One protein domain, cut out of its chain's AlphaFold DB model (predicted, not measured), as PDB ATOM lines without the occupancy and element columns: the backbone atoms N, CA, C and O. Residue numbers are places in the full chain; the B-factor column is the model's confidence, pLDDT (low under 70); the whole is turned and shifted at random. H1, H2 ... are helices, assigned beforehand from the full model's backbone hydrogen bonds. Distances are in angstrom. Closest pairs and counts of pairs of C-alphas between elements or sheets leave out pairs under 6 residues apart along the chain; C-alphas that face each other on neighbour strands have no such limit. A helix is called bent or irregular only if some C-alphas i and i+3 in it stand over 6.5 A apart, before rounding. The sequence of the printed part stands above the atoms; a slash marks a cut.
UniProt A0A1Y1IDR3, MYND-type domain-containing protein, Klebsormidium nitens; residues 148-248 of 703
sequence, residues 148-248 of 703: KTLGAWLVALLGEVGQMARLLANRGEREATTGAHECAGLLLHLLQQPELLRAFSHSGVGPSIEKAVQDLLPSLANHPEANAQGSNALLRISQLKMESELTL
ATOM      1  N   LYS A 148     172.648  52.158 360.050       82.06
ATOM      2  CA  LYS A 148     171.950  53.077 359.137       82.06
ATOM      3  C   LYS A 148     170.565  53.483 359.645       82.06
ATOM      4  O   LYS A 148     170.166  54.632 359.496       82.06
ATOM      5  N   THR A 149     169.845  52.538 360.249       73.69
ATOM      6  CA  THR A 149     168.510  52.760 360.820       73.69
ATOM      7  C   THR A 149     168.600  53.621 362.075       73.69
ATOM      8  O   THR A 149     167.892  54.618 362.183       73.69
ATOM      9  N   LEU A 150     169.535  53.302 362.975       78.75
ATOM     10  CA  LEU A 150     169.788  54.096 364.177       78.75
ATOM     11  C   LEU A 150     170.209  55.537 363.837       78.75
ATOM     12  O   LEU A 150     169.711  56.486 364.439       78.75
ATOM     13  N   GLY A 151     171.083  55.708 362.842       81.38
ATOM     14  CA  GLY A 151     171.516  57.023 362.378       81.38
ATOM     15  C   GLY A 151     170.369  57.840 361.775       81.38
ATOM     16  O   GLY A 151     170.208  59.006 362.123       81.38
ATOM     17  N   ALA A 152     169.514  57.224 360.952       78.00
ATOM     18  CA  ALA A 152     168.321  57.886 360.416       78.00
ATOM     19  C   ALA A 152     167.353  58.340 361.526       78.00
ATOM     20  O   ALA A 152     166.786  59.429 361.445       78.00
ATOM     21  N   TRP A 153     167.196  57.542 362.588       82.81
ATOM     22  CA  TRP A 153     166.373  57.908 363.743       82.81
ATOM     23  C   TRP A 153     166.936  59.092 364.519       82.81
ATOM     24  O   TRP A 153     166.181  59.996 364.868       82.81
ATOM     25  N   LEU A 154     168.249  59.115 364.766       81.06
ATOM     26  CA  LEU A 154     168.895  60.242 365.438       81.06
ATOM     27  C   LEU A 154     168.776  61.529 364.624       81.06
ATOM     28  O   LEU A 154     168.459  62.568 365.193       81.06
ATOM     29  N   VAL A 155     168.959  61.462 363.301       85.38
ATOM     30  CA  VAL A 155     168.766  62.612 362.401       85.38
ATOM     31  C   VAL A 155     167.338  63.151 362.496       85.38
ATOM     32  O   VAL A 155     167.152  64.352 362.686       85.38
ATOM     33  N   ALA A 156     166.332  62.274 362.413       78.38
ATOM     34  CA  ALA A 156     164.931  62.674 362.528       78.38
ATOM     35  C   ALA A 156     164.636  63.308 363.897       78.38
ATOM     36  O   ALA A 156     164.031  64.372 363.973       78.38
ATOM     37  N   LEU A 157     165.124  62.697 364.978       80.00
ATOM     38  CA  LEU A 157     164.879  63.170 366.334       80.00
ATOM     39  C   LEU A 157     165.559  64.512 366.634       80.00
ATOM     40  O   LEU A 157     164.934  65.384 367.227       80.00
ATOM     41  N   LEU A 158     166.808  64.705 366.198       84.38
ATOM     42  CA  LEU A 158     167.498  65.996 366.291       84.38
ATOM     43  C   LEU A 158     166.737  67.082 365.517       84.38
ATOM     44  O   LEU A 158     166.601  68.204 366.006       84.38
ATOM     45  N   GLY A 159     166.182  66.733 364.350       82.56
ATOM     46  CA  GLY A 159     165.322  67.613 363.563       82.56
ATOM     47  C   GLY A 159     164.043  68.024 364.301       82.56
ATOM     48  O   GLY A 159     163.743  69.216 364.378       82.56
ATOM     49  N   GLU A 160     163.322  67.063 364.883       81.31
ATOM     50  CA  GLU A 160     162.092  67.306 365.654       81.31
ATOM     51  C   GLU A 160     162.357  68.124 366.923       81.31
ATOM     52  O   GLU A 160     161.651  69.094 367.197       81.31
ATOM     53  N   VAL A 161     163.417  67.803 367.672       79.94
ATOM     54  CA  VAL A 161     163.818  68.573 368.861       79.94
ATOM     55  C   VAL A 161     164.186  70.008 368.478       79.94
ATOM     56  O   VAL A 161     163.772  70.948 369.156       79.94
ATOM     57  N   GLY A 162     164.886  70.201 367.357       79.81
ATOM     58  CA  GLY A 162     165.189  71.531 366.829       79.81
ATOM     59  C   GLY A 162     163.939  72.312 366.418       79.81
ATOM     60  O   GLY A 162     163.819  73.497 366.730       79.81
ATOM     61  N   GLN A 163     162.973  71.669 365.756       79.56
ATOM     62  CA  GLN A 163     161.690  72.297 365.419       79.56
ATOM     63  C   GLN A 163     160.886  72.662 366.670       79.56
ATOM     64  O   GLN A 163     160.369  73.776 366.759       79.56
ATOM     65  N   MET A 164     160.830  71.764 367.653       75.94
ATOM     66  CA  MET A 164     160.164  71.990 368.932       75.94
ATOM     67  C   MET A 164     160.784  73.176 369.678       75.94
ATOM     68  O   MET A 164     160.054  74.082 370.075       75.94
ATOM     69  N   ALA A 165     162.115  73.230 369.794       77.56
ATOM     70  CA  ALA A 165     162.818  74.348 370.421       77.56
ATOM     71  C   ALA A 165     162.491  75.686 369.733       77.56
ATOM     72  O   ALA A 165     162.153  76.659 370.406       77.56
ATOM     73  N   ARG A 166     162.484  75.726 368.390       84.31
ATOM     74  CA  ARG A 166     162.110  76.928 367.617       84.31
ATOM     75  C   ARG A 166     160.657  77.350 367.833       84.31
ATOM     76  O   ARG A 166     160.382  78.532 368.029       84.31
ATOM     77  N   LEU A 167     159.717  76.404 367.805       76.81
ATOM     78  CA  LEU A 167     158.293  76.690 368.003       76.81
ATOM     79  C   LEU A 167     158.006  77.220 369.410       76.81
ATOM     80  O   LEU A 167     157.217  78.154 369.559       76.81
ATOM     81  N   LEU A 168     158.645  76.649 370.432       76.69
ATOM     82  CA  LEU A 168     158.491  77.075 371.824       76.69
ATOM     83  C   LEU A 168     159.141  78.440 372.072       76.69
ATOM     84  O   LEU A 168     158.519  79.302 372.701       76.69
ATOM     85  N   ALA A 169     160.319  78.681 371.487       78.88
ATOM     86  CA  ALA A 169     160.984  79.980 371.527       78.88
ATOM     87  C   ALA A 169     160.119  81.083 370.891       78.88
ATOM     88  O   ALA A 169     159.915  82.131 371.503       78.88
ATOM     89  N   ASN A 170     159.523  80.821 369.722       84.38
ATOM     90  CA  ASN A 170     158.628  81.767 369.043       84.38
ATOM     91  C   ASN A 170     157.349  82.076 369.839       84.38
ATOM     92  O   ASN A 170     156.758  83.139 369.666       84.38
ATOM     93  N   ARG A 171     156.913  81.161 370.714       82.56
ATOM     94  CA  ARG A 171     155.747  81.347 371.595       82.56
ATOM     95  C   ARG A 171     156.088  82.017 372.929       82.56
ATOM     96  O   ARG A 171     155.179  82.283 373.710       82.56
ATOM     97  N   GLY A 172     157.367  82.277 373.209       87.75
ATOM     98  CA  GLY A 172     157.816  82.826 374.491       87.75
ATOM     99  C   GLY A 172     157.681  81.857 375.674       87.75
ATOM    100  O   GLY A 172     157.749  82.288 376.826       87.75
ATOM    101  N   GLU A 173     157.501  80.554 375.424       82.25
ATOM    102  CA  GLU A 173     157.327  79.531 376.465       82.25
ATOM    103  C   GLU A 173     158.694  79.099 377.029       82.25
ATOM    104  O   GLU A 173     159.237  78.052 376.666       82.25
ATOM    105  N   ARG A 174     159.278  79.923 377.912       76.88
ATOM    106  CA  ARG A 174     160.650  79.729 378.430       76.88
ATOM    107  C   ARG A 174     160.876  78.358 379.080       76.88
ATOM    108  O   ARG A 174     161.873  77.719 378.774       76.88
ATOM    109  N   GLU A 175     159.953  77.884 379.917       61.78
ATOM    110  CA  GLU A 175     160.097  76.600 380.629       61.78
ATOM    111  C   GLU A 175     160.064  75.393 379.682       61.78
ATOM    112  O   GLU A 175     160.898  74.494 379.777       61.78
ATOM    113  N   ALA A 176     159.152  75.396 378.708       62.66
ATOM    114  CA  ALA A 176     159.075  74.337 377.706       62.66
ATOM    115  C   ALA A 176     160.309  74.344 376.784       62.66
ATOM    116  O   ALA A 176     160.797  73.288 376.375       62.66
ATOM    117  N   THR A 177     160.844  75.534 376.495       72.31
ATOM    118  CA  THR A 177     162.077  75.706 375.719       72.31
ATOM    119  C   THR A 177     163.279  75.079 376.443       72.31
ATOM    120  O   THR A 177     164.081  74.402 375.804       72.31
ATOM    121  N   THR A 178     163.368  75.203 377.774       72.88
ATOM    122  CA  THR A 178     164.399  74.526 378.581       72.88
ATOM    123  C   THR A 178     164.325  73.004 378.442       72.88
ATOM    124  O   THR A 178     165.340  72.377 378.154       72.88
ATOM    125  N   GLY A 179     163.133  72.404 378.529       69.69
ATOM    126  CA  GLY A 179     162.977  70.952 378.365       69.69
ATOM    127  C   GLY A 179     163.391  70.442 376.975       69.69
ATOM    128  O   GLY A 179     163.988  69.371 376.849       69.69
ATOM    129  N   ALA A 180     163.136  71.228 375.921       71.00
ATOM    130  CA  ALA A 180     163.618  70.921 374.574       71.00
ATOM    131  C   ALA A 180     165.156  70.968 374.488       71.00
ATOM    132  O   ALA A 180     165.766  70.111 373.846       71.00
ATOM    133  N   HIS A 181     165.787  71.934 375.161       79.19
ATOM    134  CA  HIS A 181     167.245  72.061 375.219       79.19
ATOM    135  C   HIS A 181     167.912  70.947 376.033       79.19
ATOM    136  O   HIS A 181     168.949  70.439 375.614       79.19
ATOM    137  N   GLU A 182     167.312  70.512 377.141       75.25
ATOM    138  CA  GLU A 182     167.794  69.362 377.917       75.25
ATOM    139  C   GLU A 182     167.747  68.071 377.087       75.25
ATOM    140  O   GLU A 182     168.717  67.312 377.044       75.25
ATOM    141  N   CYS A 183     166.654  67.854 376.344       77.00
ATOM    142  CA  CYS A 183     166.551  66.726 375.416       77.00
ATOM    143  C   CYS A 183     167.620  66.792 374.317       77.00
ATOM    144  O   CYS A 183     168.247  65.778 374.011       77.00
ATOM    145  N   ALA A 184     167.860  67.977 373.744       81.62
ATOM    146  CA  ALA A 184     168.933  68.182 372.776       81.62
ATOM    147  C   ALA A 184     170.306  67.847 373.377       81.62
ATOM    148  O   ALA A 184     171.084  67.134 372.748       81.62
ATOM    149  N   GLY A 185     170.584  68.296 374.602       78.00
ATOM    150  CA  GLY A 185     171.850  68.027 375.278       78.00
ATOM    151  C   GLY A 185     172.122  66.534 375.475       78.00
ATOM    152  O   GLY A 185     173.202  66.040 375.151       78.00
ATOM    153  N   LEU A 186     171.107  65.773 375.890       79.94
ATOM    154  CA  LEU A 186     171.202  64.316 376.028       79.94
ATOM    155  C   LEU A 186     171.517  63.611 374.697       79.94
ATOM    156  O   LEU A 186     172.369  62.721 374.649       79.94
ATOM    157  N   LEU A 187     170.870  64.027 373.605       82.31
ATOM    158  CA  LEU A 187     171.135  63.486 372.267       82.31
ATOM    159  C   LEU A 187     172.546  63.815 371.780       82.31
ATOM    160  O   LEU A 187     173.222  62.963 371.201       82.31
ATOM    161  N   LEU A 188     173.001  65.039 372.033       87.75
ATOM    162  CA  LEU A 188     174.335  65.498 371.660       87.75
ATOM    163  C   LEU A 188     175.421  64.804 372.486       87.75
ATOM    164  O   LEU A 188     176.473  64.476 371.947       87.75
ATOM    165  N   HIS A 189     175.157  64.500 373.757       83.12
ATOM    166  CA  HIS A 189     176.056  63.701 374.586       83.12
ATOM    167  C   HIS A 189     176.172  62.251 374.091       83.12
ATOM    168  O   HIS A 189     177.274  61.704 374.037       83.12
ATOM    169  N   LEU A 190     175.067  61.636 373.652       82.06
ATOM    170  CA  LEU A 190     175.103  60.313 373.016       82.06
ATOM    171  C   LEU A 190     175.969  60.324 371.747       82.06
ATOM    172  O   LEU A 190     176.742  59.397 371.514       82.06
ATOM    173  N   LEU A 191     175.893  61.400 370.960       87.12
ATOM    174  CA  LEU A 191     176.744  61.596 369.788       87.12
ATOM    175  C   LEU A 191     178.217  61.856 370.119       87.12
ATOM    176  O   LEU A 191     179.017  61.828 369.202       87.12
ATOM    177  N   GLN A 192     178.624  62.077 371.369       84.69
ATOM    178  CA  GLN A 192     180.050  62.211 371.712       84.69
ATOM    179  C   GLN A 192     180.750  60.855 371.892       84.69
ATOM    180  O   GLN A 192     181.976  60.809 372.008       84.69
ATOM    181  N   GLN A 193     179.999  59.749 371.884       87.56
ATOM    182  CA  GLN A 193     180.543  58.410 372.087       87.56
ATOM    183  C   GLN A 193     181.344  57.934 370.854       87.56
ATOM    184  O   GLN A 193     180.770  57.828 369.760       87.56
ATOM    185  N   PRO A 194     182.653  57.631 370.989       82.50
ATOM    186  CA  PRO A 194     183.527  57.325 369.854       82.50
ATOM    187  C   PRO A 194     183.062  56.135 369.006       82.50
ATOM    188  O   PRO A 194     183.143  56.184 367.781       82.50
ATOM    189  N   GLU A 195     182.552  55.075 369.631       84.00
ATOM    190  CA  GLU A 195     182.146  53.832 368.965       84.00
ATOM    191  C   GLU A 195     180.935  54.071 368.065       84.00
ATOM    192  O   GLU A 195     180.879  53.584 366.934       84.00
ATOM    193  N   LEU A 196     179.982  54.861 368.562       85.38
ATOM    194  CA  LEU A 196     178.759  55.200 367.852       85.38
ATOM    195  C   LEU A 196     179.063  56.096 366.646       85.38
ATOM    196  O   LEU A 196     178.598  55.824 365.538       85.38
ATOM    197  N   LEU A 197     179.899  57.121 366.831       86.31
ATOM    198  CA  LEU A 197     180.310  57.995 365.735       86.31
ATOM    199  C   LEU A 197     181.150  57.266 364.682       86.31
ATOM    200  O   LEU A 197     180.936  57.476 363.486       86.31
ATOM    201  N   ARG A 198     182.067  56.378 365.092       86.75
ATOM    202  CA  ARG A 198     182.797  55.515 364.152       86.75
ATOM    203  C   ARG A 198     181.815  54.667 363.359       86.75
ATOM    204  O   ARG A 198     181.908  54.647 362.135       86.75
ATOM    205  N   ALA A 199     180.854  54.016 364.012       87.19
ATOM    206  CA  ALA A 199     179.842  53.224 363.319       87.19
ATOM    207  C   ALA A 199     179.069  54.075 362.290       87.19
ATOM    208  O   ALA A 199     178.905  53.655 361.141       87.19
ATOM    209  N   PHE A 200     178.663  55.297 362.651       90.69
ATOM    210  CA  PHE A 200     177.978  56.200 361.723       90.69
ATOM    211  C   PHE A 200     178.840  56.637 360.544       90.69
ATOM    212  O   PHE A 200     178.336  56.627 359.415       90.69
ATOM    213  N   SER A 201     180.118  56.944 360.778       86.19
ATOM    214  CA  SER A 201     181.078  57.275 359.723       86.19
ATOM    215  C   SER A 201     181.197  56.132 358.706       86.19
ATOM    216  O   SER A 201     180.927  56.327 357.522       86.19
ATOM    217  N   HIS A 202     181.422  54.897 359.174       86.94
ATOM    218  CA  HIS A 202     181.530  53.716 358.304       86.94
ATOM    219  C   HIS A 202     180.228  53.383 357.560       86.94
ATOM    220  O   HIS A 202     180.251  52.797 356.479       86.94
ATOM    221  N   SER A 203     179.072  53.741 358.123       87.31
ATOM    222  CA  SER A 203     177.768  53.473 357.507       87.31
ATOM    223  C   SER A 203     177.358  54.483 356.424       87.31
ATOM    224  O   SER A 203     176.353  54.257 355.744       87.31
ATOM    225  N   GLY A 204     178.095  55.592 356.275       88.56
ATOM    226  CA  GLY A 204     177.766  56.699 355.371       88.56
ATOM    227  C   GLY A 204     176.675  57.649 355.886       88.56
ATOM    228  O   GLY A 204     176.255  58.540 355.154       88.56
ATOM    229  N   VAL A 205     176.210  57.485 357.131       88.25
ATOM    230  CA  VAL A 205     175.183  58.353 357.750       88.25
ATOM    231  C   VAL A 205     175.794  59.572 358.456       88.25
ATOM    232  O   VAL A 205     175.084  60.531 358.758       88.25
ATOM    233  N   GLY A 206     177.118  59.579 358.656       88.62
ATOM    234  CA  GLY A 206     177.872  60.687 359.257       88.62
ATOM    235  C   GLY A 206     177.491  62.081 358.728       88.62
ATOM    236  O   GLY A 206     177.108  62.919 359.542       88.62
ATOM    237  N   PRO A 207     177.477  62.328 357.400       91.44
ATOM    238  CA  PRO A 207     177.125  63.641 356.846       91.44
ATOM    239  C   PRO A 207     175.702  64.110 357.189       91.44
ATOM    240  O   PRO A 207     175.464  65.300 357.383       91.44
ATOM    241  N   SER A 208     174.737  63.188 357.284       91.88
ATOM    242  CA  SER A 208     173.358  63.527 357.658       91.88
ATOM    243  C   SER A 208     173.239  63.900 359.135       91.88
ATOM    244  O   SER A 208     172.486  64.812 359.470       91.88
ATOM    245  N   ILE A 209     173.995  63.229 360.010       89.88
ATOM    246  CA  ILE A 209     174.064  63.556 361.442       89.88
ATOM    247  C   ILE A 209     174.765  64.897 361.647       89.88
ATOM    248  O   ILE A 209     174.256  65.733 362.385       89.88
ATOM    249  N   GLU A 210     175.887  65.124 360.961       93.19
ATOM    250  CA  GLU A 210     176.620  66.391 360.996       93.19
ATOM    251  C   GLU A 210     175.699  67.563 360.638       93.19
ATOM    252  O   GLU A 210     175.578  68.516 361.408       93.19
ATOM    253  N   LYS A 211     174.964  67.438 359.525       93.56
ATOM    254  CA  LYS A 211     173.984  68.437 359.098       93.56
ATOM    255  C   LYS A 211     172.874  68.644 360.134       93.56
ATOM    256  O   LYS A 211     172.542  69.781 360.446       93.56
ATOM    257  N   ALA A 212     172.331  67.572 360.714       90.06
ATOM    258  CA  ALA A 212     171.286  67.678 361.735       90.06
ATOM    259  C   ALA A 212     171.768  68.398 363.008       90.06
ATOM    260  O   ALA A 212     171.019  69.180 363.594       90.06
ATOM    261  N   VAL A 213     173.019  68.174 363.427       92.69
ATOM    262  CA  VAL A 213     173.629  68.894 364.556       92.69
ATOM    263  C   VAL A 213     173.881  70.364 364.198       92.69
ATOM    264  O   VAL A 213     173.571  71.242 365.003       92.69
ATOM    265  N   GLN A 214     174.373  70.654 362.987       94.31
ATOM    266  CA  GLN A 214     174.551  72.027 362.488       94.31
ATOM    267  C   GLN A 214     173.225  72.801 362.453       94.31
ATOM    268  O   GLN A 214     173.173  73.939 362.912       94.31
ATOM    269  N   ASP A 215     172.141  72.172 361.991       91.44
ATOM    270  CA  ASP A 215     170.803  72.777 361.925       91.44
ATOM    271  C   ASP A 215     170.172  72.984 363.322       91.44
ATOM    272  O   ASP A 215     169.285  73.831 363.507       91.44
ATOM    273  N   LEU A 216     170.611  72.212 364.324       91.31
ATOM    274  CA  LEU A 216     170.150  72.311 365.711       91.31
ATOM    275  C   LEU A 216     170.852  73.441 366.479       91.31
ATOM    276  O   LEU A 216     170.187  74.164 367.224       91.31
ATOM    277  N   LEU A 217     172.162  73.627 366.277       92.88
ATOM    278  CA  LEU A 217     173.004  74.565 367.037       92.88
ATOM    279  C   LEU A 217     172.459  76.003 367.146       92.88
ATOM    280  O   LEU A 217     172.440  76.526 368.263       92.88
ATOM    281  N   PRO A 218     171.944  76.646 366.077       94.00
ATOM    282  CA  PRO A 218     171.363  77.987 366.180       94.00
ATOM    283  C   PRO A 218     170.197  78.066 367.171       94.00
ATOM    284  O   PRO A 218     170.013  79.081 367.837       94.00
ATOM    285  N   SER A 219     169.433  76.977 367.309       88.75
ATOM    286  CA  SER A 219     168.296  76.901 368.234       88.75
ATOM    287  C   SER A 219     168.755  76.770 369.693       88.75
ATOM    288  O   SER A 219     167.992  77.088 370.597       88.75
ATOM    289  N   LEU A 220     170.009  76.361 369.924       89.50
ATOM    290  CA  LEU A 220     170.618  76.177 371.246       89.50
ATOM    291  C   LEU A 220     171.465  77.372 371.699       89.50
ATOM    292  O   LEU A 220     172.018  77.333 372.796       89.50
ATOM    293  N   ALA A 221     171.579  78.440 370.901       89.88
ATOM    294  CA  ALA A 221     172.487  79.560 371.176       89.88
ATOM    295  C   ALA A 221     172.289  80.189 372.572       89.88
ATOM    296  O   ALA A 221     173.257  80.602 373.208       89.88
ATOM    297  N   ASN A 222     171.052  80.188 373.077       85.75
ATOM    298  CA  ASN A 222     170.695  80.729 374.391       85.75
ATOM    299  C   ASN A 222     170.865  79.727 375.553       85.75
ATOM    300  O   ASN A 222     170.508  80.049 376.685       85.75
ATOM    301  N   HIS A 223     171.383  78.522 375.297       86.19
ATOM    302  CA  HIS A 223     171.609  77.479 376.296       86.19
ATOM    303  C   HIS A 223     173.068  76.979 376.231       86.19
ATOM    304  O   HIS A 223     173.371  76.037 375.492       86.19
ATOM    305  N   PRO A 224     173.994  77.586 376.999       79.56
ATOM    306  CA  PRO A 224     175.438  77.424 376.804       79.56
ATOM    307  C   PRO A 224     175.924  75.974 376.927       79.56
ATOM    308  O   PRO A 224     176.808  75.571 376.180       79.56
ATOM    309  N   GLU A 225     175.322  75.168 377.807       76.56
ATOM    310  CA  GLU A 225     175.703  73.761 377.986       76.56
ATOM    311  C   GLU A 225     175.348  72.885 376.771       76.56
ATOM    312  O   GLU A 225     176.221  72.222 376.213       76.56
ATOM    313  N   ALA A 226     174.098  72.934 376.299       75.75
ATOM    314  CA  ALA A 226     173.650  72.211 375.107       75.75
ATOM    315  C   ALA A 226     174.382  72.691 373.838       75.75
ATOM    316  O   ALA A 226     174.753  71.884 372.987       75.75
ATOM    317  N   ASN A 227     174.660  73.997 373.735       87.88
ATOM    318  CA  ASN A 227     175.467  74.563 372.653       87.88
ATOM    319  C   ASN A 227     176.918  74.040 372.681       87.88
ATOM    320  O   ASN A 227     177.446  73.596 371.657       87.88
ATOM    321  N   ALA A 228     177.550  74.003 373.859       79.75
ATOM    322  CA  ALA A 228     178.881  73.423 374.032       79.75
ATOM    323  C   ALA A 228     178.900  71.927 373.675       79.75
ATOM    324  O   ALA A 228     179.799  71.472 372.970       79.75
ATOM    325  N   GLN A 229     177.879  71.167 374.084       82.12
ATOM    326  CA  GLN A 229     177.749  69.750 373.730       82.12
ATOM    327  C   GLN A 229     177.597  69.538 372.218       82.12
ATOM    328  O   GLN A 229     178.218  68.621 371.676       82.12
ATOM    329  N   GLY A 230     176.834  70.393 371.534       84.75
ATOM    330  CA  GLY A 230     176.685  70.348 370.077       84.75
ATOM    331  C   GLY A 230     177.970  70.709 369.339       84.75
ATOM    332  O   GLY A 230     178.349  70.030 368.387       84.75
ATOM    333  N   SER A 231     178.693  71.713 369.834       85.75
ATOM    334  CA  SER A 231     179.998  72.113 369.301       85.75
ATOM    335  C   SER A 231     181.040  70.999 369.464       85.75
ATOM    336  O   SER A 231     181.764  70.682 368.523       85.75
ATOM    337  N   ASN A 232     181.062  70.337 370.626       77.50
ATOM    338  CA  ASN A 232     181.921  69.179 370.883       77.50
ATOM    339  C   ASN A 232     181.561  67.978 369.996       77.50
ATOM    340  O   ASN A 232     182.459  67.302 369.494       77.50
ATOM    341  N   ALA A 233     180.267  67.724 369.765       82.44
ATOM    342  CA  ALA A 233     179.819  66.666 368.861       82.44
ATOM    343  C   ALA A 233     180.286  66.926 367.417       82.44
ATOM    344  O   ALA A 233     180.834  66.020 366.791       82.44
ATOM    345  N   LEU A 234     180.162  68.162 366.909       87.12
ATOM    346  CA  LEU A 234     180.694  68.530 365.588       87.12
ATOM    347  C   LEU A 234     182.213  68.395 365.509       87.12
ATOM    348  O   LEU A 234     182.718  67.829 364.542       87.12
ATOM    349  N   LEU A 235     182.947  68.860 366.524       80.19
ATOM    350  CA  LEU A 235     184.401  68.710 366.569       80.19
ATOM    351  C   LEU A 235     184.802  67.233 366.482       80.19
ATOM    352  O   LEU A 235     185.717  66.883 365.736       80.19
ATOM    353  N   ARG A 236     184.097  66.356 367.204       79.94
ATOM    354  CA  ARG A 236     184.376  64.918 367.208       79.94
ATOM    355  C   ARG A 236     184.021  64.246 365.882       79.94
ATOM    356  O   ARG A 236     184.784  63.401 365.420       79.94
ATOM    357  N   ILE A 237     182.911  64.638 365.254       83.88
ATOM    358  CA  ILE A 237     182.542  64.187 363.902       83.88
ATOM    359  C   ILE A 237     183.632  64.588 362.897       83.88
ATOM    360  O   ILE A 237     184.092  63.738 362.136       83.88
ATOM    361  N   SER A 238     184.115  65.834 362.947       80.44
ATOM    362  CA  SER A 238     185.208  66.318 362.094       80.44
ATOM    363  C   SER A 238     186.526  65.573 362.333       80.44
ATOM    364  O   SER A 238     187.182  65.188 361.368       80.44
ATOM    365  N   GLN A 239     186.897  65.303 363.592       76.12
ATOM    366  CA  GLN A 239     188.079  64.493 363.927       76.12
ATOM    367  C   GLN A 239     187.998  63.092 363.310       76.12
ATOM    368  O   GLN A 239     188.935  62.650 362.654       76.12
ATOM    369  N   LEU A 240     186.859  62.410 363.457       76.88
ATOM    370  CA  LEU A 240     186.667  61.066 362.906       76.88
ATOM    371  C   LEU A 240     186.602  61.058 361.377       76.88
ATOM    372  O   LEU A 240     187.022  60.087 360.751       76.88
ATOM    373  N   LYS A 241     186.090  62.133 360.769       79.25
ATOM    374  CA  LYS A 241     186.138  62.324 359.319       79.25
ATOM    375  C   LYS A 241     187.584  62.420 358.845       79.25
ATOM    376  O   LYS A 241     187.951  61.674 357.942       79.25
ATOM    377  N   MET A 242     188.415  63.222 359.515       71.38
ATOM    378  CA  MET A 242     189.854  63.279 359.242       71.38
ATOM    379  C   MET A 242     190.517  61.906 359.423       71.38
ATOM    380  O   MET A 242     191.223  61.469 358.525       71.38
ATOM    381  N   GLU A 243     190.237  61.178 360.511       71.38
ATOM    382  CA  GLU A 243     190.743  59.806 360.725       71.38
ATOM    383  C   GLU A 243     190.327  58.838 359.589       71.38
ATOM    384  O   GLU A 243     191.122  58.003 359.145       71.38
ATOM    385  N   SER A 244     189.094  58.959 359.077       66.25
ATOM    386  CA  SER A 244     188.578  58.128 357.975       66.25
ATOM    387  C   SER A 244     189.139  58.512 356.597       66.25
ATOM    388  O   SER A 244     189.402  57.653 355.757       66.25
ATOM    389  N   GLU A 245     189.377  59.801 356.357       61.78
ATOM    390  CA  GLU A 245     189.988  60.302 355.123       61.78
ATOM    391  C   GLU A 245     191.492  59.977 355.092       61.78
ATOM    392  O   GLU A 245     192.023  59.611 354.043       61.78
ATOM    393  N   LEU A 246     192.156  59.975 356.254       53.78
ATOM    394  CA  LEU A 246     193.537  59.508 356.430       53.78
ATOM    395  C   LEU A 246     193.701  58.000 356.168       53.78
ATOM    396  O   LEU A 246     194.791  57.554 355.811       53.78
ATOM    397  N   THR A 247     192.633  57.206 356.297       52.00
ATOM    398  CA  THR A 247     192.645  55.764 355.990       52.00
ATOM    399  C   THR A 247     192.286  55.433 354.535       52.00
ATOM    400  O   THR A 247     192.598  54.327 354.089       52.00
ATOM    401  N   LEU A 248     191.692  56.366 353.774       42.12
ATOM    402  CA  LEU A 248     191.211  56.144 352.397       42.12
ATOM    403  C   LEU A 248     191.866  57.025 351.313       42.12
ATOM    404  O   LEU A 248     191.672  56.758 350.127       42.12
TER     405      LEU A 248
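Overview. This is residues 148 to 248 of the 703 residues of the protein "MYND-type domain-containing protein" of Klebsormidium nitens (UniProt A0A1Y1IDR3). Four helices, H1, H2, H4 and H5, make an elongated up-and-down bundle, and the short helix H3 sits across the end of it where H1 begins and H2 ends. H1 and H5 stand at opposite corners of the bundle, with H2 and H4 between them, and only the first part of H5 packs on H2 and H4. The printed part has 101 residues with five named helices, H1 to H5 in that order along the chain, and no named strand; the class is all helix. The whole is compact, with a radius of gyration of the C-alphas of 13.8 A, and spans 48 by 25 by 17 A.

Along the chain. H1 is residues 148 to 170, 33.1 A long, and begins at C-alpha 148, (171.950, 53.077, 359.137). H2 is residues 174 to 190, 24.8 A long. H3 is residues 194 to 203, 14.2 A long. H4 is residues 206 to 220, 20.9 A long, beginning at C-alpha 206, (177.872, 60.687, 359.257); it is only just irregular, with C-alphas 215 and 218 6.8 A apart. H5, the longest, is residues 224 to 248, 36.0 A long, and ends at C-alpha 248, (191.211, 56.144, 352.397).

Arrangement. In the bundle of H1, H2, H4 and H5 each helix runs against the one before it in the chain. H1 and H2 form a helical hairpin at a shallow tilt of 21 degrees; their closest C-alphas, those of Ala 165 and Ala 180, are 5.4 A apart. H1 touches H4, the same way at a shallow tilt of 15 degrees, closest at the C-alphas of Gly 162 and Leu 216, 5.1 A. H4 and H5 form the second helical hairpin, at 19 degrees; H5 touches H4 with residues 226 to 237 alone, closest at the C-alphas of Leu 220 and Asn 227, 5.3 A. H5 touches H2 with residues 225 to 233 alone, closest at the C-alphas of Gly 185 and Ala 226, 4.6 A. H1 and H5 are apart. H3 touches residues 237 to 244 of H5 at a steep tilt of 54 degrees, closest at the C-alphas of Leu 197 and Ile 237, 6.8 A. H1 and H3 only just touch, only at their ends, with 3 pairs of C-alphas within 8 A; the closest are those of Lys 148 and Ser 203, 6.1 A. In H1, H2, H3 and H5 every O i to N i+4 pair is within hydrogen-bond range; in H4 9 of 11 are.

Size, cuts and confidence. The two C-alphas farthest apart, those of Gly 172 and Leu 248, are 48.1 A apart. The printed part has no cut, and its four links are tight. The mean pLDDT of the printed part is 81.2; residues 175 to 176, 179 and 244 to 248 are under 70.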